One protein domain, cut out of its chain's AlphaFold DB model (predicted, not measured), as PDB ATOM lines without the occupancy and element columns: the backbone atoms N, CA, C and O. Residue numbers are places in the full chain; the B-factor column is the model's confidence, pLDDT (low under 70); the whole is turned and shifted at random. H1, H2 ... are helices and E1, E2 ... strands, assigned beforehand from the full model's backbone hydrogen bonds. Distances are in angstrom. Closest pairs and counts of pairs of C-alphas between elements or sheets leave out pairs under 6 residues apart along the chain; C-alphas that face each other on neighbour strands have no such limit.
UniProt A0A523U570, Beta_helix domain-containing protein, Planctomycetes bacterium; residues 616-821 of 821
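Overview. This is residues 616 to 821 of the 821 residues of the protein "Beta_helix domain-containing protein" of Planctomycetes bacterium (UniProt A0A523U570). With little regular structure, the chain winds in stacked turns, a solenoid with residues 787 to 821 looping beside it. Its parallel sheets run E1 E5 E9 E12 E15 E17, E2 E6 E10 E13 E16, E3 E7 E11 E14, and E4 E8. Named elements, E1 to E17 then H1, are mostly strand, holding 63 of 206 printed residues. It is compact, radius of gyration of the C-alphas 15.6 A, spanning 46 by 35 by 32 A.

Along the chain. E1, residues 617 to 620, begins at C-alpha (410.556, 239.850, 368.668); E2 to E17 follow within residues 626 to 746, and H1, residues 783 to 786, ends at C-alpha (418.784, 247.819, 344.551).

Arrangement. E1 and E5 have N 619 and O 644 within hydrogen-bond range, 2.8 A. Their sheet and E4 E8 make a sandwich, face to face, facing parts 10.0 A centre to centre. H1 only grazes the sheet of E10, C-alphas 784 and 681 being 7.1 A apart.

Size, cuts and confidence. The printed part has no cut; link E17 to H1 is long; residues 726 to 728 are under pLDDT 70.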
ATOM      1  N   GLY A 616     408.232 236.122 368.728       98.25
ATOM      2  CA  GLY A 616     409.637 236.130 368.316       98.25
ATOM      3  C   GLY A 616     410.362 237.380 368.817       98.25
ATOM      4  O   GLY A 616     411.320 237.279 369.583       98.25
ATOM      5  N   VAL A 617     409.886 238.562 368.411       98.25
ATOM      6  CA  VAL A 617     410.556 239.850 368.668       98.25
ATOM      7  C   VAL A 617     409.589 240.937 369.142       98.25
ATOM      8  O   VAL A 617     408.485 241.079 368.619       98.25
ATOM      9  N   ASN A 618     410.024 241.746 370.108       96.62
ATOM     10  CA  ASN A 618     409.364 242.986 370.525       96.62
ATOM     11  C   ASN A 618     410.285 244.190 370.264       96.62
ATOM     12  O   ASN A 618     411.409 244.209 370.763       96.62
ATOM     13  N   CYS A 619     409.799 245.201 369.547       94.75
ATOM     14  CA  CYS A 619     410.497 246.456 369.268       94.75
ATOM     15  C   CYS A 619     409.710 247.631 369.875       94.75
ATOM     16  O   CYS A 619     408.528 247.807 369.580       94.75
ATOM     17  N   LEU A 620     410.356 248.411 370.746       92.50
ATOM     18  CA  LEU A 620     409.714 249.461 371.542       92.50
ATOM     19  C   LEU A 620     410.551 250.746 371.572       92.50
ATOM     20  O   LEU A 620     411.676 250.728 372.074       92.50
ATOM     21  N   ASN A 621     409.968 251.865 371.138       89.56
ATOM     22  CA  ASN A 621     410.596 253.192 371.181       89.56
ATOM     23  C   ASN A 621     412.025 253.188 370.589       89.56
ATOM     24  O   ASN A 621     412.961 253.676 371.219       89.56
ATOM     25  N   ALA A 622     412.201 252.551 369.428       75.44
ATOM     26  CA  ALA A 622     413.455 252.445 368.680       75.44
ATOM     27  C   ALA A 622     413.233 252.967 367.254       75.44
ATOM     28  O   ALA A 622     412.193 252.681 366.670       75.44
ATOM     29  N   ASP A 623     414.177 253.714 366.684       77.44
ATOM     30  CA  ASP A 623     413.914 254.479 365.457       77.44
ATOM     31  C   ASP A 623     413.680 253.562 364.245       77.44
ATOM     32  O   ASP A 623     412.593 253.552 363.654       77.44
ATOM     33  N   THR A 624     414.705 252.776 363.900       87.06
ATOM     34  CA  THR A 624     414.799 251.951 362.685       87.06
ATOM     35  C   THR A 624     415.679 250.697 362.898       87.06
ATOM     36  O   THR A 624     416.735 250.572 362.272       87.06
ATOM     37  N   PRO A 625     415.308 249.751 363.786       90.50
ATOM     38  CA  PRO A 625     415.993 248.458 363.867       90.50
ATOM     39  C   PRO A 625     415.804 247.651 362.567       90.50
ATOM     40  O   PRO A 625     414.744 247.713 361.943       90.50
ATOM     41  N   ALA A 626     416.815 246.888 362.150       94.56
ATOM     42  CA  ALA A 626     416.813 246.185 360.864       94.56
ATOM     43  C   ALA A 626     416.652 244.668 361.036       94.56
ATOM     44  O   ALA A 626     417.312 244.063 361.879       94.56
ATOM     45  N   PHE A 627     415.806 244.060 360.202       97.50
ATOM     46  CA  PHE A 627     415.615 242.614 360.090       97.50
ATOM     47  C   PHE A 627     415.782 242.217 358.626       97.50
ATOM     48  O   PHE A 627     414.931 242.529 357.793       97.50
ATOM     49  N   ILE A 628     416.896 241.561 358.312       97.50
ATOM     50  CA  ILE A 628     417.304 241.207 356.949       97.50
ATOM     51  C   ILE A 628     417.467 239.687 356.875       97.50
ATOM     52  O   ILE A 628     418.073 239.089 357.762       97.50
ATOM     53  N   ASN A 629     416.926 239.037 355.844       97.44
ATOM     54  CA  ASN A 629     417.063 237.587 355.640       97.44
ATOM     55  C   ASN A 629     416.613 236.746 356.866       97.44
ATOM     56  O   ASN A 629     417.216 235.722 357.186       97.44
ATOM     57  N   CYS A 630     415.594 237.190 357.612       98.69
ATOM     58  CA  CYS A 630     415.186 236.554 358.874       98.69
ATOM     59  C   CYS A 630     413.939 235.665 358.739       98.69
ATOM     60  O   CYS A 630     413.022 235.939 357.961       98.69
ATOM     61  N   ARG A 631     413.862 234.617 359.567       98.81
ATOM     62  CA  ARG A 631     412.758 233.645 359.587       98.81
ATOM     63  C   ARG A 631     412.047 233.618 360.934       98.81
ATOM     64  O   ARG A 631     412.625 233.214 361.934       98.81
ATOM     65  N   PHE A 632     410.765 233.960 360.951       98.88
ATOM     66  CA  PHE A 632     409.888 233.931 362.120       98.88
ATOM     67  C   PHE A 632     408.897 232.767 361.980       98.88
ATOM     68  O   PHE A 632     407.920 232.869 361.239       98.88
ATOM     69  N   GLY A 633     409.156 231.648 362.666       98.56
ATOM     70  CA  GLY A 633     408.367 230.412 362.585       98.56
ATOM     71  C   GLY A 633     407.684 230.003 363.896       98.56
ATOM     72  O   GLY A 633     408.351 229.839 364.915       98.56
ATOM     73  N   ASN A 634     406.375 229.734 363.869       98.75
ATOM     74  CA  ASN A 634     405.610 229.159 364.997       98.75
ATOM     75  C   ASN A 634     405.675 229.952 366.326       98.75
ATOM     76  O   ASN A 634     405.458 229.387 367.401       98.75
ATOM     77  N   ASN A 635     406.013 231.243 366.300       98.94
ATOM     78  CA  ASN A 635     406.113 232.041 367.521       98.94
ATOM     79  C   ASN A 635     404.715 232.449 368.024       98.94
ATOM     80  O   ASN A 635     403.780 232.596 367.233       98.94
ATOM     81  N   THR A 636     404.560 232.618 369.341       98.88
ATOM     82  CA  THR A 636     403.255 232.848 369.989       98.88
ATOM     83  C   THR A 636     403.278 234.046 370.939       98.88
ATOM     84  O   THR A 636     404.142 234.139 371.808       98.88
ATOM     85  N   SER A 637     402.306 234.954 370.815       98.56
ATOM     86  CA  SER A 637     402.113 236.099 371.726       98.56
ATOM     87  C   SER A 637     400.681 236.632 371.643       98.56
ATOM     88  O   SER A 637     400.120 236.614 370.553       98.56
ATOM     89  N   PRO A 638     400.068 237.180 372.711       98.44
ATOM     90  CA  PRO A 638     398.787 237.882 372.606       98.44
ATOM     91  C   PRO A 638     398.756 238.933 371.488       98.44
ATOM     92  O   PRO A 638     397.763 239.015 370.765       98.44
ATOM     93  N   ARG A 639     399.856 239.673 371.283       97.81
ATOM     94  CA  ARG A 639     400.005 240.642 370.184       97.81
ATOM     95  C   ARG A 639     401.316 240.446 369.440       97.81
ATOM     96  O   ARG A 639     402.369 240.393 370.076       97.81
ATOM     97  N   GLY A 640     401.258 240.384 368.111       97.81
ATOM     98  CA  GLY A 640     402.429 240.164 367.263       97.81
ATOM     99  C   GLY A 640     403.039 238.789 367.513       97.81
ATOM    100  O   GLY A 640     404.032 238.680 368.231       97.81
ATOM    101  N   GLY A 641     402.424 237.734 366.972       98.38
ATOM    102  CA  GLY A 641     402.895 236.358 367.162       98.38
ATOM    103  C   GLY A 641     404.349 236.201 366.712       98.38
ATOM    104  O   GLY A 641     405.185 235.764 367.497       98.38
ATOM    105  N   GLY A 642     404.683 236.667 365.506       98.50
ATOM    106  CA  GLY A 642     406.066 236.816 365.047       98.50
ATOM    107  C   GLY A 642     406.755 238.031 365.675       98.50
ATOM    108  O   GLY A 642     407.712 237.876 366.437       98.50
ATOM    109  N   MET A 643     406.258 239.238 365.383       98.31
ATOM    110  CA  MET A 643     406.860 240.505 365.824       98.31
ATOM    111  C   MET A 643     405.816 241.535 366.289       98.31
ATOM    112  O   MET A 643     404.736 241.652 365.709       98.31
ATOM    113  N   TYR A 644     406.160 242.321 367.314       97.38
ATOM    114  CA  TYR A 644     405.369 243.456 367.807       97.38
ATOM    115  C   TYR A 644     406.181 244.760 367.776       97.38
ATOM    116  O   TYR A 644     407.318 244.771 368.247       97.38
ATOM    117  N   CYS A 645     405.595 245.844 367.257       95.31
ATOM    118  CA  CYS A 645     406.198 247.182 367.176       95.31
ATOM    119  C   CYS A 645     405.313 248.219 367.887       95.31
ATOM    120  O   CYS A 645     404.106 248.273 367.629       95.31
ATOM    121  N   LEU A 646     405.896 249.048 368.756       93.38
ATOM    122  CA  LEU A 646     405.162 250.046 369.543       93.38
ATOM    123  C   LEU A 646     405.991 251.318 369.781       93.38
ATOM    124  O   LEU A 646     407.207 251.239 369.947       93.38
ATOM    125  N   GLN A 647     405.312 252.466 369.884       91.50
ATOM    126  CA  GLN A 647     405.894 253.804 370.078       91.50
ATOM    127  C   GLN A 647     406.803 254.206 368.910       91.50
ATOM    128  O   GLN A 647     408.024 254.072 368.979       91.50
ATOM    129  N   SER A 648     406.170 254.674 367.829       89.62
ATOM    130  CA  SER A 648     406.785 255.264 366.629       89.62
ATOM    131  C   SER A 648     407.964 254.474 366.052       89.62
ATOM    132  O   SER A 648     408.895 255.068 365.516       89.62
ATOM    133  N   THR A 649     407.942 253.146 366.186       91.25
ATOM    134  CA  THR A 649     409.080 252.270 365.881       91.25
ATOM    135  C   THR A 649     408.954 251.701 364.473       91.25
ATOM    136  O   THR A 649     407.959 251.044 364.164       91.25
ATOM    137  N   ASN A 650     409.942 251.953 363.608       91.88
ATOM    138  CA  ASN A 650     409.806 251.755 362.157       91.88
ATOM    139  C   ASN A 650     410.867 250.780 361.617       91.88
ATOM    140  O   ASN A 650     411.790 251.203 360.918       91.88
ATOM    141  N   PRO A 651     410.795 249.476 361.956       93.31
ATOM    142  CA  PRO A 651     411.787 248.530 361.479       93.31
ATOM    143  C   PRO A 651     411.798 248.409 359.953       93.31
ATOM    144  O   PRO A 651     410.749 248.402 359.303       93.31
ATOM    145  N   ALA A 652     412.999 248.249 359.403       94.81
ATOM    146  CA  ALA A 652     413.191 247.791 358.036       94.81
ATOM    147  C   ALA A 652     413.145 246.258 358.042       94.81
ATOM    148  O   ALA A 652     413.987 245.620 358.672       94.81
ATOM    149  N   ILE A 653     412.144 245.674 357.384       97.50
ATOM    150  CA  ILE A 653     411.900 244.229 357.353       97.50
ATOM    151  C   ILE A 653     412.067 243.769 355.905       97.50
ATOM    152  O   ILE A 653     411.216 244.031 355.057       97.50
ATOM    153  N   ILE A 654     413.201 243.138 355.608       98.12
ATOM    154  CA  ILE A 654     413.692 242.911 354.246       98.12
ATOM    155  C   ILE A 654     413.982 241.420 354.053       98.12
ATOM    156  O   ILE A 654     414.687 240.818 354.862       98.12
ATOM    157  N   ASN A 655     413.467 240.819 352.976       98.06
ATOM    158  CA  ASN A 655     413.724 239.414 352.620       98.06
ATOM    159  C   ASN A 655     413.370 238.426 353.758       98.06
ATOM    160  O   ASN A 655     414.081 237.458 354.015       98.06
ATOM    161  N   CYS A 656     412.305 238.717 354.514       98.75
ATOM    162  CA  CYS A 656     411.940 237.981 355.726       98.75
ATOM    163  C   CYS A 656     410.719 237.072 355.529       98.75
ATOM    164  O   CYS A 656     409.784 237.386 354.791       98.75
ATOM    165  N   THR A 657     410.676 235.969 356.276       98.81
ATOM    166  CA  THR A 657     409.520 235.059 356.321       98.81
ATOM    167  C   THR A 657     408.829 235.104 357.676       98.81
ATOM    168  O   THR A 657     409.470 234.974 358.714       98.81
ATOM    169  N   PHE A 658     407.505 235.231 357.669       98.81
ATOM    170  CA  PHE A 658     406.640 235.093 358.837       98.81
ATOM    171  C   PHE A 658     405.688 233.931 358.562       98.81
ATOM    172  O   PHE A 658     404.764 234.062 357.763       98.81
ATOM    173  N   ALA A 659     405.939 232.783 359.190       98.50
ATOM    174  CA  ALA A 659     405.223 231.542 358.924       98.50
ATOM    175  C   ALA A 659     404.642 230.911 360.200       98.50
ATOM    176  O   ALA A 659     405.363 230.692 361.175       98.50
ATOM    177  N   ASN A 660     403.364 230.526 360.171       98.62
ATOM    178  CA  ASN A 660     402.693 229.771 361.247       98.62
ATOM    179  C   ASN A 660     402.680 230.470 362.631       98.62
ATOM    180  O   ASN A 660     402.465 229.823 363.657       98.62
ATOM    181  N   ASN A 661     402.933 231.782 362.703       98.88
ATOM    182  CA  ASN A 661     402.942 232.505 363.975       98.88
ATOM    183  C   ASN A 661     401.508 232.766 364.465       98.88
ATOM    184  O   ASN A 661     400.593 232.983 363.670       98.88
ATOM    185  N   THR A 662     401.307 232.734 365.781       98.88
ATOM    186  CA  THR A 662     399.983 232.720 366.417       98.88
ATOM    187  C   THR A 662     399.811 233.892 367.379       98.88
ATOM    188  O   THR A 662     400.664 234.122 368.241       98.88
ATOM    189  N   SER A 663     398.673 234.592 367.302       98.62
ATOM    190  CA  SER A 663     398.286 235.585 368.306       98.62
ATOM    191  C   SER A 663     396.866 235.454 368.851       98.62
ATOM    192  O   SER A 663     395.954 234.956 368.191       98.62
ATOM    193  N   ALA A 664     396.687 235.881 370.105       98.38
ATOM    194  CA  ALA A 664     395.408 235.791 370.815       98.38
ATOM    195  C   ALA A 664     394.528 237.047 370.663       98.38
ATOM    196  O   ALA A 664     393.333 236.980 370.938       98.38
ATOM    197  N   GLU A 665     395.100 238.177 370.231       98.00
ATOM    198  CA  GLU A 665     394.388 239.449 370.056       98.00
ATOM    199  C   GLU A 665     394.651 240.090 368.680       98.00
ATOM    200  O   GLU A 665     393.705 240.366 367.946       98.00
ATOM    201  N   TYR A 666     395.915 240.345 368.318       97.56
ATOM    202  CA  TYR A 666     396.251 241.156 367.135       97.56
ATOM    203  C   TYR A 666     397.532 240.686 366.447       97.56
ATOM    204  O   TYR A 666     398.537 240.471 367.126       97.56
ATOM    205  N   GLY A 667     397.528 240.590 365.115       97.38
ATOM    206  CA  GLY A 667     398.729 240.365 364.301       97.38
ATOM    207  C   GLY A 667     399.355 238.994 364.540       97.38
ATOM    208  O   GLY A 667     400.167 238.844 365.452       97.38
ATOM    209  N   GLY A 668     398.971 237.975 363.773       98.25
ATOM    210  CA  GLY A 668     399.600 236.651 363.871       98.25
ATOM    211  C   GLY A 668     401.072 236.721 363.457       98.25
ATOM    212  O   GLY A 668     401.950 236.369 364.240       98.25
ATOM    213  N   GLY A 669     401.358 237.279 362.278       98.31
ATOM    214  CA  GLY A 669     402.716 237.595 361.826       98.31
ATOM    215  C   GLY A 669     403.280 238.839 362.521       98.31
ATOM    216  O   GLY A 669     404.154 238.726 363.381       98.31
ATOM    217  N   ILE A 670     402.766 240.022 362.168       97.88
ATOM    218  CA  ILE A 670     403.213 241.326 362.698       97.88
ATOM    219  C   ILE A 670     402.047 242.101 363.319       97.88
ATOM    220  O   ILE A 670     400.939 242.118 362.781       97.88
ATOM    221  N   CYS A 671     402.310 242.804 364.421       96.69
ATOM    222  CA  CYS A 671     401.399 243.784 365.006       96.69
ATOM    223  C   CYS A 671     402.118 245.117 365.286       96.69
ATOM    224  O   CYS A 671     403.163 245.124 365.935       96.69
ATOM    225  N   CYS A 672     401.535 246.238 364.861       93.81
ATOM    226  CA  CYS A 672     402.088 247.589 364.991       93.81
ATOM    227  C   CYS A 672     401.071 248.539 365.643       93.81
ATOM    228  O   CYS A 672     399.901 248.538 365.264       93.81
ATOM    229  N   PHE A 673     401.513 249.347 366.608       91.25
ATOM    230  CA  PHE A 673     400.676 250.340 367.295       91.25
ATOM    231  C   PHE A 673     401.457 251.617 367.655       91.25
ATOM    232  O   PHE A 673     402.691 251.643 367.598       91.25
ATOM    233  N   ASP A 674     400.740 252.664 368.069       89.19
ATOM    234  CA  ASP A 674     401.276 253.980 368.437       89.19
ATOM    235  C   ASP A 674     402.175 254.551 367.323       89.19
ATOM    236  O   ASP A 674     403.341 254.869 367.552       89.19
ATOM    237  N   GLN A 675     401.637 254.658 366.100       85.00
ATOM    238  CA  GLN A 675     402.291 255.261 364.918       85.00
ATOM    239  C   GLN A 675     403.499 254.485 364.348       85.00
ATOM    240  O   GLN A 675     404.116 254.935 363.382       85.00
ATOM    241  N   SER A 676     403.806 253.303 364.887       90.69
ATOM    242  CA  SER A 676     404.879 252.417 364.410       90.69
ATOM    243  C   SER A 676     404.634 251.963 362.966       90.69
ATOM    244  O   SER A 676     403.695 251.208 362.711       90.69
ATOM    245  N   SER A 677     405.468 252.418 362.029       88.69
ATOM    246  CA  SER A 677     405.245 252.303 360.580       88.69
ATOM    247  C   SER A 677     406.400 251.565 359.875       88.69
ATOM    248  O   SER A 677     407.213 252.212 359.214       88.69
ATOM    249  N   PRO A 678     406.533 250.231 360.022       91.44
ATOM    250  CA  PRO A 678     407.603 249.483 359.363       91.44
ATOM    251  C   PRO A 678     407.499 249.483 357.833       91.44
ATOM    252  O   PRO A 678     406.408 249.494 357.257       91.44
ATOM    253  N   THR A 679     408.660 249.385 357.189       93.19
ATOM    254  CA  THR A 679     408.791 249.149 355.746       93.19
ATOM    255  C   THR A 679     409.053 247.666 355.525       93.19
ATOM    256  O   THR A 679     409.992 247.117 356.104       93.19
ATOM    257  N   ILE A 680     408.225 247.020 354.705       97.12
ATOM    258  CA  ILE A 680     408.260 245.573 354.476       97.12
ATOM    259  C   ILE A 680     408.563 245.308 352.998       97.12
ATOM    260  O   ILE A 680     407.758 245.649 352.135       97.12
ATOM    261  N   THR A 681     409.700 244.681 352.701       97.75
ATOM    262  CA  THR A 681     410.189 244.495 351.325       97.75
ATOM    263  C   THR A 681     410.631 243.050 351.093       97.75
ATOM    264  O   THR A 681     411.322 242.471 351.932       97.75
ATOM    265  N   ASN A 682     410.255 242.447 349.962       97.38
ATOM    266  CA  ASN A 682     410.611 241.067 349.588       97.38
ATOM    267  C   ASN A 682     410.205 240.006 350.637       97.38
ATOM    268  O   ASN A 682     410.925 239.039 350.868       97.38
ATOM    269  N   CYS A 683     409.101 240.202 351.361       98.62
ATOM    270  CA  CYS A 683     408.727 239.348 352.492       98.62
ATOM    271  C   CYS A 683     407.633 238.329 352.144       98.62
ATOM    272  O   CYS A 683     406.896 238.479 351.169       98.62
ATOM    273  N   THR A 684     407.478 237.298 352.977       98.69
ATOM    274  CA  THR A 684     406.427 236.281 352.812       98.69
ATOM    275  C   THR A 684     405.711 235.998 354.133       98.69
ATOM    276  O   THR A 684     406.328 235.547 355.097       98.69
ATOM    277  N   PHE A 685     404.398 236.237 354.158       98.62
ATOM    278  CA  PHE A 685     403.500 236.020 355.295       98.62
ATOM    279  C   PHE A 685     402.540 234.874 354.983       98.62
ATOM    280  O   PHE A 685     401.647 235.039 354.150       98.62
ATOM    281  N   GLU A 686     402.710 233.734 355.653       98.12
ATOM    282  CA  GLU A 686     401.966 232.503 355.367       98.12
ATOM    283  C   GLU A 686     401.502 231.773 356.640       98.12
ATOM    284  O   GLU A 686     402.231 231.700 357.631       98.12
ATOM    285  N   ASN A 687     400.288 231.213 356.633       97.81
ATOM    286  CA  ASN A 687     399.727 230.404 357.729       97.81
ATOM    287  C   ASN A 687     399.701 231.087 359.118       97.81
ATOM    288  O   ASN A 687     399.527 230.409 360.131       97.81
ATOM    289  N   ASN A 688     399.873 232.411 359.212       98.81
ATOM    290  CA  ASN A 688     399.814 233.107 360.496       98.81
ATOM    291  C   ASN A 688     398.355 233.283 360.940       98.81
ATOM    292  O   ASN A 688     397.478 233.600 360.133       98.81
ATOM    293  N   PHE A 689     398.099 233.102 362.233       98.81
ATOM    294  CA  PHE A 689     396.757 233.106 362.809       98.81
ATOM    295  C   PHE A 689     396.610 234.189 363.878       98.81
ATOM    296  O   PHE A 689     397.465 234.318 364.756       98.81
ATOM    297  N   SER A 690     395.491 234.916 363.865       98.50
ATOM    298  CA  SER A 690     395.076 235.755 364.991       98.50
ATOM    299  C   SER A 690     393.655 235.423 365.434       98.50
ATOM    300  O   SER A 690     392.716 235.478 364.643       98.50
ATOM    301  N   ALA A 691     393.462 235.160 366.727       98.56
ATOM    302  CA  ALA A 691     392.149 234.845 367.293       98.56
ATOM    303  C   ALA A 691     391.158 236.033 367.304       98.56
ATOM    304  O   ALA A 691     390.004 235.855 367.700       98.56
ATOM    305  N   TRP A 692     391.583 237.226 366.865       97.81
ATOM    306  CA  TRP A 692     390.727 238.406 366.709       97.81
ATOM    307  C   TRP A 692     390.961 239.127 365.374       97.81
ATOM    308  O   TRP A 692     390.024 239.202 364.577       97.81
ATOM    309  N   ARG A 693     392.165 239.670 365.119       97.25
ATOM    310  CA  ARG A 693     392.396 240.636 364.024       97.25
ATOM    311  C   ARG A 693     393.779 240.574 363.388       97.25
ATOM    312  O   ARG A 693     394.784 240.639 364.092       97.25
ATOM    313  N   GLY A 694     393.823 240.592 362.055       96.75
ATOM    314  CA  GLY A 694     395.071 240.630 361.292       96.75
ATOM    315  C   GLY A 694     395.852 239.330 361.442       96.75
ATOM    316  O   GLY A 694     396.777 239.261 362.246       96.75
ATOM    317  N   GLY A 695     395.486 238.285 360.702       97.94
ATOM    318  CA  GLY A 695     396.214 237.010 360.742       97.94
ATOM    319  C   GLY A 695     397.660 237.188 360.278       97.94
ATOM    320  O   GLY A 695     398.590 236.877 361.018       97.94
ATOM    321  N   GLY A 696     397.862 237.801 359.110       97.62
ATOM    322  CA  GLY A 696     399.186 238.214 358.638       97.62
ATOM    323  C   GLY A 696     399.705 239.440 359.396       97.62
ATOM    324  O   GLY A 696     400.663 239.342 360.164       97.62
ATOM    325  N   ILE A 697     399.066 240.596 359.188       96.56
ATOM    326  CA  ILE A 697     399.521 241.898 359.705       96.56
ATOM    327  C   ILE A 697     398.371 242.661 360.383       96.56
ATOM    328  O   ILE A 697     397.240 242.675 359.898       96.56
ATOM    329  N   CYS A 698     398.657 243.349 361.489       95.44
ATOM    330  CA  CYS A 698     397.747 244.297 362.135       95.44
ATOM    331  C   CYS A 698     398.461 245.637 362.398       95.44
ATOM    332  O   CYS A 698     399.552 245.621 362.960       95.44
ATOM    333  N   SER A 699     397.889 246.782 362.003       92.12
ATOM    334  CA  SER A 699     398.519 248.108 362.204       92.12
ATOM    335  C   SER A 699     397.512 249.236 362.486       92.12
ATOM    336  O   SER A 699     396.365 249.175 362.034       92.12
ATOM    337  N   ASP A 700     397.937 250.281 363.207       88.38
ATOM    338  CA  ASP A 700     397.223 251.565 363.357       88.38
ATOM    339  C   ASP A 700     397.819 252.735 362.552       88.38
ATOM    340  O   ASP A 700     397.240 253.824 362.520       88.38
ATOM    341  N   ALA A 701     398.952 252.505 361.890       80.44
ATOM    342  CA  ALA A 701     399.813 253.546 361.349       80.44
ATOM    343  C   ALA A 701     399.788 253.590 359.807       80.44
ATOM    344  O   ALA A 701     398.793 253.233 359.167       80.44
ATOM    345  N   TYR A 702     400.868 254.081 359.198       82.50
ATOM    346  CA  TYR A 702     401.168 253.845 357.786       82.50
ATOM    347  C   TYR A 702     401.833 252.468 357.638       82.50
ATOM    348  O   TYR A 702     402.541 252.019 358.538       82.50
ATOM    349  N   LEU A 703     401.626 251.800 356.503       86.38
ATOM    350  CA  LEU A 703     402.422 250.632 356.133       86.38
ATOM    351  C   LEU A 703     402.734 250.675 354.640       86.38
ATOM    352  O   LEU A 703     401.838 250.917 353.827       86.38
ATOM    353  N   GLY A 704     403.994 250.422 354.296       91.44
ATOM    354  CA  GLY A 704     404.422 250.149 352.930       91.44
ATOM    355  C   GLY A 704     404.882 248.701 352.823       91.44
ATOM    356  O   GLY A 704     405.784 248.293 353.558       91.44
ATOM    357  N   VAL A 705     404.254 247.942 351.928       96.06
ATOM    358  CA  VAL A 705     404.637 246.571 351.592       96.06
ATOM    359  C   VAL A 705     404.969 246.491 350.103       96.06
ATOM    360  O   VAL A 705     404.178 246.916 349.256       96.06
ATOM    361  N   PHE A 706     406.144 245.946 349.800       97.31
ATOM    362  CA  PHE A 706     406.780 245.979 348.485       97.31
ATOM    363  C   PHE A 706     407.318 244.588 348.113       97.31
ATOM    364  O   PHE A 706     407.857 243.897 348.984       97.31
ATOM    365  N   ASN A 707     407.187 244.148 346.854       97.38
ATOM    366  CA  ASN A 707     407.707 242.852 346.363       97.38
ATOM    367  C   ASN A 707     407.328 241.628 347.235       97.38
ATOM    368  O   ASN A 707     408.112 240.693 347.360       97.38
ATOM    369  N   SER A 708     406.187 241.627 347.929       98.31
ATOM    370  CA  SER A 708     405.916 240.663 349.014       98.31
ATOM    371  C   SER A 708     404.699 239.775 348.759       98.31
ATOM    372  O   SER A 708     403.761 240.159 348.068       98.31
ATOM    373  N   ILE A 709     404.673 238.600 349.391       98.62
ATOM    374  CA  ILE A 709     403.512 237.703 349.403       98.62
ATOM    375  C   ILE A 709     402.825 237.756 350.774       98.62
ATOM    376  O   ILE A 709     403.466 237.536 351.802       98.62
ATOM    377  N   ILE A 710     401.510 237.979 350.796       98.00
ATOM    378  CA  ILE A 710     400.653 237.859 351.982       98.00
ATOM    379  C   ILE A 710     399.499 236.908 351.637       98.00
ATOM    380  O   ILE A 710     398.528 237.304 350.990       98.00
ATOM    381  N   TRP A 711     399.619 235.639 352.039       97.19
ATOM    382  CA  TRP A 711     398.721 234.576 351.583       97.19
ATOM    383  C   TRP A 711     398.396 233.544 352.674       97.19
ATOM    384  O   TRP A 711     399.225 233.243 353.523       97.19
ATOM    385  N   ASN A 712     397.191 232.963 352.639       96.44
ATOM    386  CA  ASN A 712     396.730 231.897 353.550       96.44
ATOM    387  C   ASN A 712     396.935 232.156 355.064       96.44
ATOM    388  O   ASN A 712     397.113 231.218 355.838       96.44
ATOM    389  N   ASN A 713     396.924 233.417 355.502       98.31
ATOM    390  CA  ASN A 713     396.792 233.766 356.918       98.31
ATOM    391  C   ASN A 713     395.302 233.740 357.327       98.31
ATOM    392  O   ASN A 713     394.439 233.766 356.449       98.31
ATOM    393  N   ASP A 714     394.977 233.690 358.625       98.38
ATOM    394  CA  ASP A 714     393.582 233.644 359.108       98.38
ATOM    395  C   ASP A 714     393.317 234.491 360.368       98.38
ATOM    396  O   ASP A 714     394.141 234.574 361.283       98.38
ATOM    397  N   ALA A 715     392.141 235.123 360.405       98.25
ATOM    398  CA  ALA A 715     391.590 235.854 361.544       98.25
ATOM    399  C   ALA A 715     390.081 236.133 361.351       98.25
ATOM    400  O   ALA A 715     389.630 236.299 360.214       98.25
ATOM    401  N   PRO A 716     389.290 236.284 362.433       97.56
ATOM    402  CA  PRO A 716     387.874 236.665 362.352       97.56
ATOM    403  C   PRO A 716     387.571 237.997 361.638       97.56
ATOM    404  O   PRO A 716     386.466 238.168 361.123       97.56
ATOM    405  N   ASP A 717     388.513 238.944 361.638       95.69
ATOM    406  CA  ASP A 717     388.371 240.292 361.070       95.69
ATOM    407  C   ASP A 717     389.715 240.721 360.441       95.69
ATOM    408  O   ASP A 717     390.671 241.053 361.147       95.69
ATOM    409  N   GLY A 718     389.809 240.643 359.107       95.62
ATOM    410  CA  GLY A 718     391.040 240.866 358.343       95.62
ATOM    411  C   GLY A 718     392.017 239.690 358.418       95.62
ATOM    412  O   GLY A 718     392.991 239.745 359.169       95.62
ATOM    413  N   ARG A 719     391.774 238.618 357.647       97.12
ATOM    414  CA  ARG A 719     392.638 237.417 357.651       97.12
ATOM    415  C   ARG A 719     394.082 237.719 357.270       97.12
ATOM    416  O   ARG A 719     395.006 237.329 357.974       97.12
ATOM    417  N   GLN A 720     394.282 238.434 356.169       96.19
ATOM    418  CA  GLN A 720     395.611 238.800 355.689       96.19
ATOM    419  C   GLN A 720     396.083 240.069 356.410       96.19
ATOM    420  O   GLN A 720     397.182 240.093 356.964       96.19
ATOM    421  N   VAL A 721     395.231 241.101 356.462       95.12
ATOM    422  CA  VAL A 721     395.552 242.405 357.063       95.12
ATOM    423  C   VAL A 721     394.353 242.999 357.811       95.12
ATOM    424  O   VAL A 721     393.245 243.045 357.275       95.12
ATOM    425  N   PHE A 722     394.590 243.542 359.011       94.56
ATOM    426  CA  PHE A 722     393.651 244.431 359.708       94.56
ATOM    427  C   PHE A 722     394.244 245.826 359.958       94.56
ATOM    428  O   PHE A 722     395.388 245.949 360.405       94.56
ATOM    429  N   ARG A 723     393.434 246.877 359.768       91.06
ATOM    430  CA  ARG A 723     393.834 248.279 359.962       91.06
ATOM    431  C   ARG A 723     392.938 249.079 360.925       91.06
ATOM    432  O   ARG A 723     391.730 249.221 360.714       91.06
ATOM    433  N   PHE A 724     393.551 249.730 361.913       88.44
ATOM    434  CA  PHE A 724     392.920 250.772 362.732       88.44
ATOM    435  C   PHE A 724     393.081 252.181 362.124       88.44
ATOM    436  O   PHE A 724     394.017 252.453 361.379       88.44
ATOM    437  N   GLY A 725     392.181 253.099 362.501       77.81
ATOM    438  CA  GLY A 725     392.321 254.539 362.248       77.81
ATOM    439  C   GLY A 725     391.948 255.028 360.842       77.81
ATOM    440  O   GLY A 725     391.809 254.260 359.898       77.81
ATOM    441  N   ILE A 726     391.782 256.347 360.707       57.41
ATOM    442  CA  ILE A 726     391.582 257.040 359.425       57.41
ATOM    443  C   ILE A 726     392.706 258.063 359.224       57.41
ATOM    444  O   ILE A 726     393.052 258.776 360.162       57.41
ATOM    445  N   GLY A 727     393.254 258.159 358.010       58.19
ATOM    446  CA  GLY A 727     394.188 259.229 357.619       58.19
ATOM    447  C   GLY A 727     395.564 258.789 357.108       58.19
ATOM    448  O   GLY A 727     396.190 259.558 356.388       58.19
ATOM    449  N   SER A 728     396.024 257.571 357.407       59.66
ATOM    450  CA  SER A 728     397.201 256.981 356.745       59.66
ATOM    451  C   SER A 728     396.852 256.373 355.375       59.66
ATOM    452  O   SER A 728     395.693 256.038 355.110       59.66
ATOM    453  N   ASN A 729     397.858 256.187 354.521       73.31
ATOM    454  CA  ASN A 729     397.778 255.242 353.405       73.31
ATOM    455  C   ASN A 729     398.331 253.882 353.853       73.31
ATOM    456  O   ASN A 729     399.087 253.796 354.821       73.31
ATOM    457  N   PHE A 730     397.945 252.828 353.143       86.31
ATOM    458  CA  PHE A 730     398.484 251.484 353.312       86.31
ATOM    459  C   PHE A 730     398.786 250.982 351.905       86.31
ATOM    460  O   PHE A 730     397.859 250.831 351.112       86.31
ATOM    461  N   LEU A 731     400.063 250.845 351.565       91.88
ATOM    462  CA  LEU A 731     400.508 250.571 350.202       91.88
ATOM    463  C   LEU A 731     400.874 249.095 350.066       91.88
ATOM    464  O   LEU A 731     401.701 248.598 350.829       91.88
ATOM    465  N   LEU A 732     400.279 248.421 349.085       94.31
ATOM    466  CA  LEU A 732     400.736 247.142 348.554       94.31
ATOM    467  C   LEU A 732     401.163 247.404 347.104       94.31
ATOM    468  O   LEU A 732     400.330 247.730 346.261       94.31
ATOM    469  N   HIS A 733     402.460 247.334 346.817       96.44
ATOM    470  CA  HIS A 733     403.014 247.552 345.474       96.44
ATOM    471  C   HIS A 733     403.832 246.315 345.083       96.44
ATOM    472  O   HIS A 733     404.627 245.831 345.890       96.44
ATOM    473  N   TYR A 734     403.634 245.782 343.874       97.75
ATOM    474  CA  TYR A 734     404.259 244.526 343.420       97.75
ATOM    475  C   TYR A 734     404.084 243.385 344.442       97.75
ATOM    476  O   TYR A 734     405.029 242.685 344.793       97.75
ATOM    477  N   CYS A 735     402.878 243.244 345.001       98.19
ATOM    478  CA  CYS A 735     402.589 242.263 346.047       98.19
ATOM    479  C   CYS A 735     401.551 241.231 345.603       98.19
ATOM    480  O   CYS A 735     400.553 241.570 344.967       98.19
ATOM    481  N   CYS A 736     401.738 239.980 346.022       98.12
ATOM    482  CA  CYS A 736     400.744 238.922 345.882       98.12
ATOM    483  C   CYS A 736     399.907 238.831 347.163       98.12
ATOM    484  O   CYS A 736     400.441 238.588 348.247       98.12
ATOM    485  N   TYR A 737     398.603 239.065 347.051       95.44
ATOM    486  CA  TYR A 737     397.705 239.309 348.176       95.44
ATOM    487  C   TYR A 737     396.347 238.635 347.949       95.44
ATOM    488  O   TYR A 737     395.724 238.832 346.905       95.44
ATOM    489  N   ASP A 738     395.853 237.864 348.925       93.50
ATOM    490  CA  ASP A 738     394.483 237.336 348.850       93.50
ATOM    491  C   ASP A 738     393.478 238.465 349.114       93.50
ATOM    492  O   ASP A 738     393.396 239.005 350.216       93.50
ATOM    493  N   ALA A 739     392.736 238.840 348.072       90.88
ATOM    494  CA  ALA A 739     391.730 239.899 348.105       90.88
ATOM    495  C   ALA A 739     390.301 239.354 348.305       90.88
ATOM    496  O   ALA A 739     389.321 240.010 347.930       90.88
ATOM    497  N   SER A 740     390.156 238.147 348.858       93.12
ATOM    498  CA  SER A 740     388.852 237.530 349.084       93.12
ATOM    499  C   SER A 740     388.099 238.181 350.257       93.12
ATOM    500  O   SER A 740     388.618 238.944 351.077       93.12
ATOM    501  N   ALA A 741     386.790 237.922 350.340       89.88
ATOM    502  CA  ALA A 741     385.935 238.573 351.330       89.88
ATOM    503  C   ALA A 741     386.333 238.193 352.775       89.88
ATOM    504  O   ALA A 741     386.242 237.026 353.179       89.88
ATOM    505  N   GLY A 742     386.734 239.207 353.551       89.44
ATOM    506  CA  GLY A 742     387.214 239.090 354.935       89.44
ATOM    507  C   GLY A 742     388.740 239.134 355.097       89.44
ATOM    508  O   GLY A 742     389.218 239.166 356.230       89.44
ATOM    509  N   ASP A 743     389.502 239.162 354.003       93.56
ATOM    510  CA  ASP A 743     390.971 239.175 354.045       93.56
ATOM    511  C   ASP A 743     391.560 240.539 354.385       93.56
ATOM    512  O   ASP A 743     392.592 240.623 355.059       93.56
ATOM    513  N   TRP A 744     390.855 241.596 353.988       93.50
ATOM    514  CA  TRP A 744     391.028 242.939 354.516       93.50
ATOM    515  C   TRP A 744     390.015 243.216 355.630       93.50
ATOM    516  O   TRP A 744     388.816 242.979 355.457       93.50
ATOM    517  N   GLY A 745     390.485 243.773 356.746       91.88
ATOM    518  CA  GLY A 745     389.654 244.229 357.858       91.88
ATOM    519  C   GLY A 745     389.973 245.664 358.277       91.88
ATOM    520  O   GLY A 745     391.111 246.127 358.186       91.88
ATOM    521  N   GLY A 746     388.963 246.376 358.776       89.00
ATOM    522  CA  GLY A 746     389.123 247.731 359.306       89.00
ATOM    523  C   GLY A 746     388.922 248.864 358.289       89.00
ATOM    524  O   GLY A 746     388.040 248.804 357.431       89.00
ATOM    525  N   TRP A 747     389.662 249.964 358.455       85.56
ATOM    526  CA  TRP A 747     389.319 251.262 357.855       85.56
ATOM    527  C   TRP A 747     390.000 251.547 356.510       85.56
ATOM    528  O   TRP A 747     391.166 251.934 356.454       85.56
ATOM    529  N   GLY A 748     389.209 251.462 355.435       82.12
ATOM    530  CA  GLY A 748     389.622 251.766 354.060       82.12
ATOM    531  C   GLY A 748     390.516 250.673 353.457       82.12
ATOM    532  O   GLY A 748     391.333 250.120 354.188       82.12
ATOM    533  N   PRO A 749     390.361 250.327 352.166       82.19
ATOM    534  CA  PRO A 749     391.224 249.346 351.506       82.19
ATOM    535  C   PRO A 749     392.670 249.865 351.378       82.19
ATOM    536  O   PRO A 749     392.892 251.076 351.510       82.19
ATOM    537  N   PRO A 750     393.642 248.982 351.097       88.94
ATOM    538  CA  PRO A 750     394.980 249.397 350.706       88.94
ATOM    539  C   PRO A 750     394.959 250.006 349.300       88.94
ATOM    540  O   PRO A 750     394.052 249.737 348.507       88.94
ATOM    541  N   ASP A 751     395.976 250.801 348.977       90.94
ATOM    542  CA  ASP A 751     396.313 251.044 347.578       90.94
ATOM    543  C   ASP A 751     397.006 249.791 347.033       90.94
ATOM    544  O   ASP A 751     397.933 249.268 347.651       90.94
ATOM    545  N   THR A 752     396.503 249.295 345.907       92.88
ATOM    546  CA  THR A 752     396.989 248.106 345.191       92.88
ATOM    547  C   THR A 752     397.138 248.399 343.696       92.88
ATOM    548  O   THR A 752     397.061 247.486 342.871       92.88
ATOM    549  N   SER A 753     397.219 249.680 343.318       91.25
ATOM    550  CA  SER A 753     397.187 250.117 341.916       91.25
ATOM    551  C   SER A 753     398.484 249.844 341.147       91.25
ATOM    552  O   SER A 753     398.460 249.826 339.916       91.25
ATOM    553  N   ASP A 754     399.583 249.577 341.853       93.06
ATOM    554  CA  ASP A 754     400.904 249.288 341.294       93.06
ATOM    555  C   ASP A 754     401.187 247.774 341.331       93.06
ATOM    556  O   ASP A 754     401.653 247.221 342.330       93.06
ATOM    557  N   ASN A 755     400.827 247.095 340.239       95.19
ATOM    558  CA  ASN A 755     401.207 245.713 339.908       95.19
ATOM    559  C   ASN A 755     400.983 244.646 341.007       95.19
ATOM    560  O   ASN A 755     401.760 243.704 341.145       95.19
ATOM    561  N   CYS A 756     399.893 244.748 341.775       96.94
ATOM    562  CA  CYS A 756     399.485 243.682 342.696       96.94
ATOM    563  C   CYS A 756     398.823 242.482 341.998       96.94
ATOM    564  O   CYS A 756     398.107 242.620 341.004       96.94
ATOM    565  N   ILE A 757     399.014 241.302 342.590       97.81
ATOM    566  CA  ILE A 757     398.525 240.006 342.116       97.81
ATOM    567  C   ILE A 757     397.524 239.431 343.125       97.81
ATOM    568  O   ILE A 757     397.797 239.364 344.318       97.81
ATOM    569  N   PHE A 758     396.361 238.991 342.634       97.00
ATOM    570  CA  PHE A 758     395.227 238.528 343.456       97.00
ATOM    571  C   PHE A 758     394.867 237.057 343.196       97.00
ATOM    572  O   PHE A 758     393.697 236.673 343.148       97.00
ATOM    573  N   VAL A 759     395.883 236.234 342.950       96.12
ATOM    574  CA  VAL A 759     395.772 234.794 342.682       96.12
ATOM    575  C   VAL A 759     396.826 234.042 343.487       96.12
ATOM    576  O   VAL A 759     397.859 234.598 343.834       96.12
ATOM    577  N   ASN A 760     396.554 232.771 343.789       96.25
ATOM    578  CA  ASN A 760     397.386 231.963 344.678       96.25
ATOM    579  C   ASN A 760     398.860 231.900 344.195       96.25
ATOM    580  O   ASN A 760     399.075 231.595 343.019       96.25
ATOM    581  N   PRO A 761     399.859 232.118 345.076       97.25
ATOM    582  CA  PRO A 761     401.287 232.124 344.733       97.25
ATOM    583  C   PRO A 761     401.857 230.740 344.383       97.25
ATOM    584  O   PRO A 761     403.007 230.644 343.971       97.25
ATOM    585  N   GLN A 762     401.085 229.658 344.531       96.62
ATOM    586  CA  GLN A 762     401.462 228.286 344.168       96.62
ATOM    587  C   GLN A 762     402.809 227.845 344.768       96.62
ATOM    588  O   GLN A 762     403.720 227.435 344.043       96.62
ATOM    589  N   PHE A 763     402.930 227.913 346.095       96.56
ATOM    590  CA  PHE A 763     404.087 227.374 346.809       96.56
ATOM    591  C   PHE A 763     404.230 225.855 346.622       96.56
ATOM    592  O   PHE A 763     403.241 225.115 346.568       96.56
ATOM    593  N   LEU A 764     405.472 225.369 346.588       95.25
ATOM    594  CA  LEU A 764     405.781 223.940 346.637       95.25
ATOM    595  C   LEU A 764     405.338 223.358 348.000       95.25
ATOM    596  O   LEU A 764     405.710 223.921 349.035       95.25
ATOM    597  N   PRO A 765     404.572 222.243 348.041       91.75
ATOM    598  CA  PRO A 765     403.886 221.780 349.251       91.75
ATOM    599  C   PRO A 765     404.774 221.650 350.497       91.75
ATOM    600  O   PRO A 765     405.750 220.903 350.505       91.75
ATOM    601  N   GLY A 766     404.387 222.340 351.575       87.38
ATOM    602  CA  GLY A 766     405.121 222.346 352.847       87.38
ATOM    603  C   GLY A 766     406.346 223.268 352.876       87.38
ATOM    604  O   GLY A 766     407.154 223.169 353.797       87.38
ATOM    605  N   THR A 767     406.498 224.151 351.886       93.81
ATOM    606  CA  THR A 767     407.581 225.140 351.793       93.81
ATOM    607  C   THR A 767     407.031 226.514 351.397       93.81
ATOM    608  O   THR A 767     405.853 226.637 351.077       93.81
ATOM    609  N   LEU A 768     407.898 227.529 351.373       95.38
ATOM    610  CA  LEU A 768     407.594 228.876 350.869       95.38
ATOM    611  C   LEU A 768     408.247 229.168 349.502       95.38
ATOM    612  O   LEU A 768     408.233 230.310 349.054       95.38
ATOM    613  N   ARG A 769     408.837 228.158 348.844       96.19
ATOM    614  CA  ARG A 769     409.422 228.305 347.499       96.19
ATOM    615  C   ARG A 769     408.314 228.259 346.453       96.19
ATOM    616  O   ARG A 769     407.381 227.464 346.591       96.19
ATOM    617  N   LEU A 770     408.428 229.063 345.402       96.19
ATOM    618  CA  LEU A 770     407.473 229.065 344.295       96.19
ATOM    619  C   LEU A 770     407.573 227.776 343.463       96.19
ATOM    620  O   LEU A 770     408.649 227.209 343.273       96.19
ATOM    621  N   SER A 771     406.437 227.299 342.958       94.00
ATOM    622  CA  SER A 771     406.406 226.295 341.889       94.00
ATOM    623  C   SER A 771     406.550 226.954 340.512       94.00
ATOM    624  O   SER A 771     406.125 228.092 340.334       94.00
ATOM    625  N   GLY A 772     407.071 226.235 339.509       91.00
ATOM    626  CA  GLY A 772     407.265 226.737 338.132       91.00
ATOM    627  C   GLY A 772     405.986 227.008 337.316       91.00
ATOM    628  O   GLY A 772     406.027 226.979 336.094       91.00
ATOM    629  N   SER A 773     404.842 227.211 337.971       91.69
ATOM    630  CA  SER A 773     403.632 227.804 337.378       91.69
ATOM    631  C   SER A 773     403.055 228.937 338.237       91.69
ATOM    632  O   SER A 773     401.894 229.323 338.071       91.69
ATOM    633  N   SER A 774     403.846 229.439 339.188       96.69
ATOM    634  CA  SER A 774     403.484 230.532 340.081       96.69
ATOM    635  C   SER A 774     403.298 231.846 339.318       96.69
ATOM    636  O   SER A 774     404.113 232.168 338.460       96.69
ATOM    637  N   PRO A 775     402.274 232.650 339.657       96.56
ATOM    638  CA  PRO A 775     402.116 234.001 339.123       96.56
ATOM    639  C   PRO A 775     403.097 235.009 339.750       96.56
ATOM    640  O   PRO A 775     403.066 236.173 339.375       96.56
ATOM    641  N   CYS A 776     403.899 234.604 340.740       97.38
ATOM    642  CA  CYS A 776     404.848 235.470 341.442       97.38
ATOM    643  C   CYS A 776     406.252 235.483 340.821       97.38
ATOM    644  O   CYS A 776     407.065 236.293 341.265       97.38
ATOM    645  N   ILE A 777     406.513 234.606 339.842       96.56
ATOM    646  CA  ILE A 777     407.791 234.518 339.125       96.56
ATOM    647  C   ILE A 777     407.957 235.741 338.217       96.56
ATOM    648  O   ILE A 777     406.985 236.138 337.573       96.56
ATOM    649  N   ASP A 778     409.148 236.345 338.214       95.12
ATOM    650  CA  ASP A 778     409.526 237.522 337.407       95.12
ATOM    651  C   ASP A 778     408.547 238.722 337.520       95.12
ATOM    652  O   ASP A 778     408.469 239.595 336.653       95.12
ATOM    653  N   ALA A 779     407.773 238.784 338.611       95.81
ATOM    654  CA  ALA A 779     406.627 239.687 338.750       95.81
ATOM    655  C   ALA A 779     406.856 240.882 339.699       95.81
ATOM    656  O   ALA A 779     405.984 241.746 339.829       95.81
ATOM    657  N   GLY A 780     407.989 240.926 340.402       96.44
ATOM    658  CA  GLY A 780     408.371 242.016 341.297       96.44
ATOM    659  C   GLY A 780     409.068 243.185 340.586       96.44
ATOM    660  O   GLY A 780     409.156 243.251 339.363       96.44
ATOM    661  N   PHE A 781     409.577 244.142 341.367       96.88
ATOM    662  CA  PHE A 781     410.278 245.322 340.857       96.88
ATOM    663  C   PHE A 781     411.730 245.394 341.344       96.88
ATOM    664  O   PHE A 781     411.995 245.563 342.539       96.88
ATOM    665  N   ASN A 782     412.676 245.319 340.401       96.38
ATOM    666  CA  ASN A 782     414.120 245.249 340.669       96.38
ATOM    667  C   ASN A 782     414.662 246.443 341.480       96.38
ATOM    668  O   ASN A 782     415.653 246.295 342.192       96.38
ATOM    669  N   THR A 783     414.033 247.624 341.427       96.06
ATOM    670  CA  THR A 783     414.510 248.783 342.204       96.06
ATOM    671  C   THR A 783     414.365 248.575 343.712       96.06
ATOM    672  O   THR A 783     415.248 248.978 344.462       96.06
ATOM    673  N   TYR A 784     413.349 247.843 344.183       93.62
ATOM    674  CA  TYR A 784     413.253 247.499 345.608       93.62
ATOM    675  C   TYR A 784     414.329 246.497 346.068       93.62
ATOM    676  O   TYR A 784     414.522 246.344 347.270       93.62
ATOM    677  N   ILE A 785     415.045 245.846 345.141       93.25
ATOM    678  CA  ILE A 785     416.253 245.059 345.434       93.25
ATOM    679  C   ILE A 785     417.485 245.965 345.508       93.25
ATOM    680  O   ILE A 785     418.279 245.861 346.445       93.25
ATOM    681  N   THR A 786     417.641 246.890 344.553       92.19
ATOM    682  CA  THR A 786     418.784 247.819 344.551       92.19
ATOM    683  C   THR A 786     418.750 248.798 345.720       92.19
ATOM    684  O   THR A 786     419.801 249.111 346.271       92.19
ATOM    685  N   ASP A 787     417.558 249.236 346.132       90.25
ATOM    686  CA  ASP A 787     417.368 250.199 347.219       90.25
ATOM    687  C   ASP A 787     417.605 249.576 348.608       90.25
ATOM    688  O   ASP A 787     418.020 250.280 349.529       90.25
ATOM    689  N   THR A 788     417.391 248.262 348.773       90.25
ATOM    690  CA  THR A 788     417.737 247.535 350.013       90.25
ATOM    691  C   THR A 788     419.152 246.955 350.005       90.25
ATOM    692  O   THR A 788     419.629 246.511 351.050       90.25
ATOM    693  N   GLY A 789     419.820 246.915 348.847       90.25
ATOM    694  CA  GLY A 789     421.138 246.296 348.677       90.25
ATOM    695  C   GLY A 789     421.152 244.770 348.841       90.25
ATOM    696  O   GLY A 789     422.213 244.187 349.049       90.25
ATOM    697  N   THR A 790     419.992 244.109 348.784       89.12
ATOM    698  CA  THR A 790     419.864 242.662 349.032       89.12
ATOM    699  C   THR A 790     420.268 241.866 347.794       89.12
ATOM    700  O   THR A 790     419.529 241.831 346.821       89.12
ATOM    701  N   THR A 791     421.423 241.199 347.801       91.38
ATOM    702  CA  THR A 791     421.893 240.453 346.618       91.38
ATOM    703  C   THR A 791     421.322 239.043 346.494       91.38
ATOM    704  O   THR A 791     421.226 238.545 345.376       91.38
ATOM    705  N   GLU A 792     420.946 238.403 347.606       94.44
ATOM    706  CA  GLU A 792     420.580 236.977 347.670       94.44
ATOM    707  C   GLU A 792     419.251 236.730 348.419       94.44
ATOM    708  O   GLU A 792     418.844 237.529 349.266       94.44
ATOM    709  N   ASP A 793     418.551 235.644 348.082       95.44
ATOM    710  CA  ASP A 793     417.325 235.169 348.735       95.44
ATOM    711  C   ASP A 793     417.614 234.362 350.021       95.44
ATOM    712  O   ASP A 793     418.763 234.208 350.439       95.44
ATOM    713  N   LEU A 794     416.570 233.841 350.677       94.19
ATOM    714  CA  LEU A 794     416.719 233.031 351.896       94.19
ATOM    715  C   LEU A 794     417.353 231.637 351.697       94.19
ATOM    716  O   LEU A 794     417.598 230.951 352.690       94.19
ATOM    717  N   ASP A 795     417.605 231.207 350.462       93.69
ATOM    718  CA  ASP A 795     418.329 229.977 350.120       93.69
ATOM    719  C   ASP A 795     419.766 230.258 349.606       93.69
ATOM    720  O   ASP A 795     420.525 229.310 349.394       93.69
ATOM    721  N   GLY A 796     420.162 231.531 349.449       93.06
ATOM    722  CA  GLY A 796     421.468 231.959 348.921       93.06
ATOM    723  C   GLY A 796     421.506 232.178 347.399       93.06
ATOM    724  O   GLY A 796     422.579 232.175 346.797       93.06
ATOM    725  N   ASN A 797     420.347 232.332 346.755       94.19
ATOM    726  CA  ASN A 797     420.210 232.514 345.308       94.19
ATOM    727  C   ASN A 797     420.180 234.005 344.929       94.19
ATOM    728  O   ASN A 797     419.525 234.772 345.630       94.19
ATOM    729  N   PRO A 798     420.798 234.452 343.817       94.69
ATOM    730  CA  PRO A 798     420.759 235.862 343.411       94.69
ATOM    731  C   PRO A 798     419.330 236.404 343.203       94.69
ATOM    732  O   PRO A 798     418.568 235.807 342.453       94.69
ATOM    733  N   ARG A 799     418.994 237.563 343.795       93.75
ATOM    734  CA  ARG A 799     417.645 238.193 343.779       93.75
ATOM    735  C   ARG A 799     417.159 238.740 342.423       93.75
ATOM    736  O   ARG A 799     416.088 239.329 342.374       93.75
ATOM    737  N   ILE A 800     417.962 238.680 341.361       94.31
ATOM    738  CA  ILE A 800     417.565 239.165 340.028       94.31
ATOM    739  C   ILE A 800     418.057 238.157 338.991       94.31
ATOM    740  O   ILE A 800     419.255 238.095 338.696       94.31
ATOM    741  N   VAL A 801     417.131 237.355 338.468       92.19
ATOM    742  CA  VAL A 801     417.359 236.225 337.555       92.19
ATOM    743  C   VAL A 801     416.231 236.154 336.523       92.19
ATOM    744  O   VAL A 801     415.237 236.841 336.656       92.19
ATOM    745  N   ASP A 802     416.419 235.378 335.460       89.00
ATOM    746  CA  ASP A 802     415.393 235.063 334.451       89.00
ATOM    747  C   ASP A 802     414.808 233.704 334.872       89.00
ATOM    748  O   ASP A 802     415.443 232.666 334.652       89.00
ATOM    749  N   GLY A 803     413.719 233.736 335.650       83.19
ATOM    750  CA  GLY A 803     413.124 232.586 336.349       83.19
ATOM    751  C   GLY A 803     412.003 231.886 335.571       83.19
ATOM    752  O   GLY A 803     411.595 230.770 335.935       83.19
ATOM    753  N   ASP A 804     411.531 232.535 334.506       82.31
ATOM    754  CA  ASP A 804     410.532 232.067 333.548       82.31
ATOM    755  C   ASP A 804     410.921 230.723 332.887       82.31
ATOM    756  O   ASP A 804     412.092 230.401 332.678       82.31
ATOM    757  N   GLU A 805     409.927 229.899 332.536       81.44
ATOM    758  CA  GLU A 805     410.143 228.560 331.956       81.44
ATOM    759  C   GLU A 805     409.254 228.328 330.714       81.44
ATOM    760  O   GLU A 805     408.071 227.981 330.843       81.44
ATOM    761  N   PRO A 806     409.792 228.464 329.482       82.81
ATOM    762  CA  PRO A 806     411.197 228.723 329.149       82.81
ATOM    763  C   PRO A 806     411.617 230.195 329.371       82.81
ATOM    764  O   PRO A 806     410.789 231.070 329.121       82.81
ATOM    765  N   PRO A 807     412.899 230.463 329.696       84.81
ATOM    766  CA  PRO A 807     413.422 231.816 329.911       84.81
ATOM    767  C   PRO A 807     413.155 232.797 328.761       84.81
ATOM    768  O   PRO A 807     413.290 232.448 327.579       84.81
ATOM    769  N   ASP A 808     412.809 234.032 329.123       87.75
ATOM    770  CA  ASP A 808     412.395 235.125 328.227       87.75
ATOM    771  C   ASP A 808     413.594 235.972 327.750       87.75
ATOM    772  O   ASP A 808     413.630 236.438 326.602       87.75
ATOM    773  N   GLY A 809     414.614 236.108 328.602       87.75
ATOM    774  CA  GLY A 809     415.767 236.992 328.434       87.75
ATOM    775  C   GLY A 809     415.770 238.210 329.369       87.75
ATOM    776  O   GLY A 809     416.741 238.978 329.338       87.75
ATOM    777  N   THR A 810     414.726 238.405 330.181       91.56
ATOM    778  CA  THR A 810     414.541 239.577 331.055       91.56
ATOM    779  C   THR A 810     414.655 239.203 332.531       91.56
ATOM    780  O   THR A 810     413.677 238.819 333.156       91.56
ATOM    781  N   ALA A 811     415.841 239.385 333.116       93.50
ATOM    782  CA  ALA A 811     416.049 239.085 334.530       93.50
ATOM    783  C   ALA A 811     415.284 240.053 335.460       93.50
ATOM    784  O   ALA A 811     415.624 241.244 335.551       93.50
ATOM    785  N   THR A 812     414.284 239.533 336.169       95.00
ATOM    786  CA  THR A 812     413.444 240.264 337.124       95.00
ATOM    787  C   THR A 812     413.607 239.646 338.523       95.00
ATOM    788  O   THR A 812     414.516 238.854 338.763       95.00
ATOM    789  N   VAL A 813     412.826 240.109 339.494       96.44
ATOM    790  CA  VAL A 813     412.806 239.626 340.879       96.44
ATOM    791  C   VAL A 813     411.456 238.973 341.156       96.44
ATOM    792  O   VAL A 813     410.414 239.561 340.851       96.44
ATOM    793  N   ASP A 814     411.448 237.806 341.788       97.56
ATOM    794  CA  ASP A 814     410.218 237.168 342.244       97.56
ATOM    795  C   ASP A 814     409.573 237.931 343.413       97.56
ATOM    796  O   ASP A 814     410.235 238.475 344.305       97.56
ATOM    797  N   MET A 815     408.239 237.920 343.479       97.75
ATOM    798  CA  MET A 815     407.553 238.394 344.685       97.75
ATOM    799  C   MET A 815     407.816 237.431 345.852       97.75
ATOM    800  O   MET A 815     407.487 236.250 345.776       97.75
ATOM    801  N   GLY A 816     408.303 237.948 346.980       97.31
ATOM    802  CA  GLY A 816     408.528 237.202 348.219       97.31
ATOM    803  C   GLY A 816     410.001 237.049 348.602       97.31
ATOM    804  O   GLY A 816     410.874 237.762 348.109       97.31
ATOM    805  N   ALA A 817     410.262 236.134 349.538       97.12
ATOM    806  CA  ALA A 817     411.571 235.941 350.178       97.12
ATOM    807  C   ALA A 817     412.433 234.807 349.567       97.12
ATOM    808  O   ALA A 817     413.464 234.439 350.131       97.12
ATOM    809  N   TYR A 818     411.989 234.237 348.444       96.88
ATOM    810  CA  TYR A 818     412.661 233.173 347.694       96.88
ATOM    811  C   TYR A 818     412.539 233.464 346.202       96.88
ATOM    812  O   TYR A 818     411.466 233.884 345.771       96.88
ATOM    813  N   GLU A 819     413.597 233.191 345.445       94.81
ATOM    814  CA  GLU A 819     413.580 233.210 343.979       94.81
ATOM    815  C   GLU A 819     413.323 231.806 343.416       94.81
ATOM    816  O   GLU A 819     413.632 230.780 344.037       94.81
ATOM    817  N   LYS A 820     412.794 231.753 342.199       92.31
ATOM    818  CA  LYS A 820     412.731 230.564 341.359       92.31
ATOM    819  C   LYS A 820     414.053 230.381 340.592       92.31
ATOM    820  O   LYS A 820     414.566 231.294 339.956       92.31
ATOM    821  N   GLN A 821     414.564 229.146 340.612       73.00
ATOM    822  CA  GLN A 821     415.608 228.609 339.722       73.00
ATOM    823  C   GLN A 821     415.078 227.381 338.987       73.00
ATOM    824  O   GLN A 821     414.219 226.671 339.565       73.00
TER     825      GLN A 821